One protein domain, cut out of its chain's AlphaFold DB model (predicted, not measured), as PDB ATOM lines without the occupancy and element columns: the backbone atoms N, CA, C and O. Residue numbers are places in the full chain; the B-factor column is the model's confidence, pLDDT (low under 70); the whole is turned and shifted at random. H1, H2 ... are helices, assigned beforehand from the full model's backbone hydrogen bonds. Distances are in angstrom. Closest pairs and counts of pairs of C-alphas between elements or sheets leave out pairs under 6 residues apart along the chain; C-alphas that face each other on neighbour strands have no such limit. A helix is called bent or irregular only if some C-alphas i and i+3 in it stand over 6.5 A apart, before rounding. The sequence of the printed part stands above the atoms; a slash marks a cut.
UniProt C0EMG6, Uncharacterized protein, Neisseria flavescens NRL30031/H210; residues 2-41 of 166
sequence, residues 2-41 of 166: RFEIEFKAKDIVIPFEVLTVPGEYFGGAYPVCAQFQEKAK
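What this domain is: This is residues 2 to 41 of the 166 residues of an uncharacterized protein of Neisseria flavescens NRL30031/H210 (UniProt C0EMG6). A long stretch without a named element, residues 2 to 16, swings out as an open loop, with residues 6 to 14 sticking out, and leads into three short helices joined corner to corner. H2 comes between H1 and H3, and a short tail, residues 37 to 41, follows H3. The printed part has 40 residues with three named helices, in the order H1, H2, H3, and no named strand; the class is all helix, though under half of the residues, 18 of 40, are in named elements. The whole is only just loose, close to compact, with a radius of gyration of the C-alphas of 11.1 A, and elongated, spanning 33 by 20 by 16 A.

Where its parts are: The printed part begins at Arg 2, C-alpha at (-47.946, 2.390, 31.876). H1, residues 17 to 20, begins with C-alpha 17 at (-30.759, -0.414, 39.819) and is 5.0 A long. H2, residues 22 to 29, is 10.4 A long. H3, residues 31 to 36, is 9.9 A long and ends with C-alpha 36 at (-47.190, 4.005, 43.283). H3 is irregular, but only just: C-alphas 32 and 35 are 6.7 A apart.

How they stand to each other: H1 and H2 only just touch, with 3 pairs of C-alphas within 8 A, and only at the corner by their tight link; their closest C-alphas are those of Val 18 and Tyr 25, 5.9 A apart. H2 and H3 touch only at the corner by their tight link; their closest C-alphas, those of Gly 27 and Cys 33, are 4.7 A apart. Their lines stand at a shallow tilt of 34.6 degrees, only just short of steep, and they run opposite ways. H1 and H3 are apart. In H2 every O i to N i+4 pair is within hydrogen-bond range; in H3 0 of 2 are, beside 2 of 3 O i to N i+3 pairs, and H1 is too short for an i+4 pair.

The domain as a whole: The two C-alphas farthest apart, those of Lys 10 and Lys 41, are 34.9 A apart. The printed part has no cut. Its mean pLDDT is 75.0, and residues 2 to 3 and 36 to 41 are under 70.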
ATOM      1  N   ARG A   2     -49.263   2.666  32.474       66.12
ATOM      2  CA  ARG A   2     -47.946   2.390  31.876       66.12
ATOM      3  C   ARG A   2     -47.181   3.707  31.831       66.12
ATOM      4  O   ARG A   2     -47.704   4.675  31.291       66.12
ATOM      5  N   PHE A   3     -45.993   3.725  32.419       68.38
ATOM      6  CA  PHE A   3     -45.075   4.857  32.377       68.38
ATOM      7  C   PHE A   3     -43.865   4.477  31.536       68.38
ATOM      8  O   PHE A   3     -43.371   3.354  31.638       68.38
ATOM      9  N   GLU A   4     -43.405   5.405  30.710       77.19
ATOM     10  CA  GLU A   4     -42.222   5.245  29.872       77.19
ATOM     11  C   GLU A   4     -41.249   6.372  30.206       77.19
ATOM     12  O   GLU A   4     -41.662   7.515  30.404       77.19
ATOM     13  N   ILE A   5     -39.967   6.031  30.313       74.94
ATOM     14  CA  ILE A   5     -38.880   6.991  30.501       74.94
ATOM     15  C   ILE A   5     -38.006   6.927  29.257       74.94
ATOM     16  O   ILE A   5     -37.562   5.850  28.859       74.94
ATOM     17  N   GLU A   6     -37.737   8.089  28.672       79.62
ATOM     18  CA  GLU A   6     -36.764   8.235  27.598       79.62
ATOM     19  C   GLU A   6     -35.430   8.707  28.184       79.62
ATOM     20  O   GLU A   6     -35.323   9.810  28.728       79.62
ATOM     21  N   PHE A   7     -34.398   7.876  28.053       79.00
ATOM     22  CA  PHE A   7     -33.026   8.278  28.336       79.00
ATOM     23  C   PHE A   7     -32.409   8.845  27.058       79.00
ATOM     24  O   PHE A   7     -32.312   8.157  26.042       79.00
ATOM     25  N   LYS A   8     -31.986  10.111  27.096       79.88
ATOM     26  CA  LYS A   8     -31.298  10.729  25.959       79.88
ATOM     27  C   LYS A   8     -29.934  10.071  25.742       79.88
ATOM     28  O   LYS A   8     -29.227   9.751  26.687       79.88
ATOM     29  N   ALA A   9     -29.539   9.937  24.480       75.50
ATOM     30  CA  ALA A   9     -28.333   9.209  24.082       75.50
ATOM     31  C   ALA A   9     -26.991   9.877  24.461       75.50
ATOM     32  O   ALA A   9     -25.943   9.281  24.233       75.50
ATOM     33  N   LYS A  10     -26.987  11.107  24.997       78.62
ATOM     34  CA  LYS A  10     -25.759  11.838  25.358       78.62
ATOM     35  C   LYS A  10     -25.610  11.968  26.869       78.62
ATOM     36  O   LYS A  10     -26.534  12.428  27.533       78.62
ATOM     37  N   ASP A  11     -24.418  11.614  27.348       72.81
ATOM     38  CA  ASP A  11     -23.894  11.885  28.693       72.81
ATOM     39  C   ASP A  11     -24.764  11.376  29.855       72.81
ATOM     40  O   ASP A  11     -24.883  12.027  30.892       72.81
ATOM     41  N   ILE A  12     -25.366  10.192  29.701       78.62
ATOM     42  CA  ILE A  12     -26.109   9.520  30.775       78.62
ATOM     43  C   ILE A  12     -25.422   8.204  31.131       78.62
ATOM     44  O   ILE A  12     -25.259   7.319  30.295       78.62
ATOM     45  N   VAL A  13     -25.059   8.068  32.407       80.88
ATOM     46  CA  VAL A  13     -24.689   6.785  33.007       80.88
ATOM     47  C   VAL A  13     -25.969   6.156  33.542       80.88
ATOM     48  O   VAL A  13     -26.594   6.715  34.442       80.88
ATOM     49  N   ILE A  14     -26.376   5.021  32.972       83.50
ATOM     50  CA  ILE A  14     -27.560   4.289  33.431       83.50
ATOM     51  C   ILE A  14     -27.172   3.490  34.684       83.50
ATOM     52  O   ILE A  14     -26.317   2.605  34.588       83.50
ATOM     53  N   PRO A  15     -27.769   3.784  35.849       83.19
ATOM     54  CA  PRO A  15     -27.485   3.054  37.076       83.19
ATOM     55  C   PRO A  15     -28.052   1.627  37.004       83.19
ATOM     56  O   PRO A  15     -29.082   1.372  36.376       83.19
ATOM     57  N   PHE A  16     -27.365   0.676  37.633       83.00
ATOM     58  CA  PHE A  16     -27.679  -0.754  37.525       83.00
ATOM     59  C   PHE A  16     -29.038  -1.117  38.146       83.00
ATOM     60  O   PHE A  16     -29.707  -2.057  37.718       83.00
ATOM     61  N   GLU A  17     -29.484  -0.317  39.111       79.19
ATOM     62  CA  GLU A  17     -30.759  -0.414  39.819       79.19
ATOM     63  C   GLU A  17     -31.972  -0.353  38.879       79.19
ATOM     64  O   GLU A  17     -33.024  -0.905  39.201       79.19
ATOM     65  N   VAL A  18     -31.816   0.231  37.683       82.12
ATOM     66  CA  VAL A  18     -32.840   0.220  36.622       82.12
ATOM     67  C   VAL A  18     -33.203  -1.209  36.206       82.12
ATOM     68  O   VAL A  18     -34.348  -1.470  35.843       82.12
ATOM     69  N   LEU A  19     -32.246  -2.138  36.261       80.44
ATOM     70  CA  LEU A  19     -32.426  -3.527  35.837       80.44
ATOM     71  C   LEU A  19     -32.857  -4.435  36.990       80.44
ATOM     72  O   LEU A  19     -33.641  -5.361  36.785       80.44
ATOM     73  N   THR A  20     -32.346  -4.191  38.199       77.81
ATOM     74  CA  THR A  20     -32.578  -5.067  39.357       77.81
ATOM     75  C   THR A  20     -33.838  -4.705  40.137       77.81
ATOM     76  O   THR A  20     -34.548  -5.603  40.591       77.81
ATOM     77  N   VAL A  21     -34.144  -3.411  40.272       78.69
ATOM     78  CA  VAL A  21     -35.281  -2.895  41.053       78.69
ATOM     79  C   VAL A  21     -36.023  -1.778  40.301       78.69
ATOM     80  O   VAL A  21     -36.180  -0.666  40.813       78.69
ATOM     81  N   PRO A  22     -36.556  -2.055  39.093       76.12
ATOM     82  CA  PRO A  22     -37.153  -1.030  38.238       76.12
ATOM     83  C   PRO A  22     -38.296  -0.272  38.925       76.12
ATOM     84  O   PRO A  22     -38.391   0.942  38.802       76.12
ATOM     85  N   GLY A  23     -39.151  -0.945  39.702       76.00
ATOM     86  CA  GLY A  23     -40.275  -0.283  40.377       76.00
ATOM     87  C   GLY A  23     -39.847   0.780  41.398       76.00
ATOM     88  O   GLY A  23     -40.450   1.852  41.458       76.00
ATOM     89  N   GLU A  24     -38.793   0.505  42.169       78.50
ATOM     90  CA  GLU A  24     -38.257   1.441  43.168       78.50
ATOM     91  C   GLU A  24     -37.486   2.578  42.484       78.50
ATOM     92  O   GLU A  24     -37.676   3.750  42.811       78.50
ATOM     93  N   TYR A  25     -36.698   2.254  41.451       80.06
ATOM     94  CA  TYR A  25     -35.985   3.247  40.649       80.06
ATOM     95  C   TYR A  25     -36.937   4.258  39.987       80.06
ATOM     96  O   TYR A  25     -36.769   5.469  40.132       80.06
ATOM     97  N   PHE A  26     -37.980   3.778  39.302       77.00
ATOM     98  CA  PHE A  26     -38.978   4.638  38.652       77.00
ATOM     99  C   PHE A  26     -39.775   5.473  39.662       77.00
ATOM    100  O   PHE A  26     -40.147   6.614  39.383       77.00
ATOM    101  N   GLY A  27     -40.022   4.907  40.839       77.62
ATOM    102  CA  GLY A  27     -40.633   5.585  41.969       77.62
ATOM    103  C   GLY A  27     -39.869   6.764  42.519       77.62
ATOM    104  O   GLY A  27     -40.449   7.813  42.785       77.62
ATOM    105  N   GLY A  28     -38.564   6.562  42.701       75.31
ATOM    106  CA  GLY A  28     -37.644   7.582  43.189       75.31
ATOM    107  C   GLY A  28     -37.317   8.646  42.141       75.31
ATOM    108  O   GLY A  28     -37.036   9.784  42.503       75.31
ATOM    109  N   ALA A  29     -37.389   8.309  40.847       79.12
ATOM    110  CA  ALA A  29     -37.054   9.229  39.759       79.12
ATOM    111  C   ALA A  29     -38.071  10.371  39.572       79.12
ATOM    112  O   ALA A  29     -37.698  11.448  39.105       79.12
ATOM    113  N   TYR A  30     -39.343  10.169  39.942       78.31
ATOM    114  CA  TYR A  30     -40.396  11.174  39.770       78.31
ATOM    115  C   TYR A  30     -41.302  11.275  41.007       78.31
ATOM    116  O   TYR A  30     -41.937  10.287  41.370       78.31
ATOM    117  N   PRO A  31     -41.487  12.471  41.605       76.38
ATOM    118  CA  PRO A  31     -42.318  12.650  42.802       76.38
ATOM    119  C   PRO A  31     -43.767  12.164  42.652       76.38
ATOM    120  O   PRO A  31     -44.363  11.669  43.604       76.38
ATOM    121  N   VAL A  32     -44.332  12.253  41.442       77.44
ATOM    122  CA  VAL A  32     -45.684  11.748  41.136       77.44
ATOM    123  C   VAL A  32     -45.788  10.226  41.273       77.44
ATOM    124  O   VAL A  32     -46.877   9.706  41.515       77.44
ATOM    125  N   CYS A  33     -44.666   9.511  41.161       73.81
ATOM    126  CA  CYS A  33     -44.595   8.060  41.267       73.81
ATOM    127  C   CYS A  33     -44.464   7.556  42.710       73.81
ATOM    128  O   CYS A  33     -44.633   6.359  42.938       73.81
ATOM    129  N   ALA A  34     -44.252   8.444  43.688       74.25
ATOM    130  CA  ALA A  34     -44.140   8.084  45.103       74.25
ATOM    131  C   ALA A  34     -45.400   7.373  45.635       74.25
ATOM    132  O   ALA A  34     -45.305   6.440  46.427       74.25
ATOM    133  N   GLN A  35     -46.582   7.753  45.140       74.38
ATOM    134  CA  GLN A  35     -47.858   7.113  45.489       74.38
ATOM    135  C   GLN A  35     -48.015   5.694  44.911       74.38
ATOM    136  O   GLN A  35     -48.873   4.941  45.357       74.38
ATOM    137  N   PHE A  36     -47.187   5.321  43.929       69.44
ATOM    138  CA  PHE A  36     -47.190   4.005  43.283       69.44
ATOM    139  C   PHE A  36     -46.052   3.104  43.789       69.44
ATOM    140  O   PHE A  36     -45.759   2.081  43.179       69.44
ATOM    141  N   GLN A  37     -45.402   3.472  44.901       67.81
ATOM    142  CA  GLN A  37     -44.315   2.713  45.541       67.81
ATOM    143  C   GLN A  37     -44.779   1.563  46.429       67.81
ATOM    144  O   GLN A  37     -43.984   0.991  47.179       67.81
ATOM    145  N   GLU A  38     -46.055   1.195  46.358       66.19
ATOM    146  CA  GLU A  38     -46.527   0.002  47.038       66.19
ATOM    147  C   GLU A  38     -45.762  -1.202  46.479       66.19
ATOM    148  O   GLU A  38     -45.822  -1.495  45.283       66.19
ATOM    149  N   LYS A  39     -44.968  -1.864  47.335       60.28
ATOM    150  CA  LYS A  39     -44.160  -3.018  46.937       60.28
ATOM    151  C   LYS A  39     -45.079  -4.029  46.273       60.28
ATOM    152  O   LYS A  39     -45.862  -4.687  46.961       60.28
ATOM    153  N   ALA A  40     -44.931  -4.197  44.961       54.69
ATOM    154  CA  ALA A  40     -45.484  -5.321  44.230       54.69
ATOM    155  C   ALA A  40     -44.792  -6.590  44.747       54.69
ATOM    156  O   ALA A  40     -43.835  -7.098  44.167       54.69
ATOM    157  N   LYS A  41     -45.225  -7.077  45.912       48.47
ATOM    158  CA  LYS A  41     -44.815  -8.380  46.408       48.47
ATOM    159  C   LYS A  41     -45.294  -9.386  45.368       48.47
ATOM    160  O   LYS A  41     -46.448  -9.351  44.943       48.47
TER     161      LYS A  41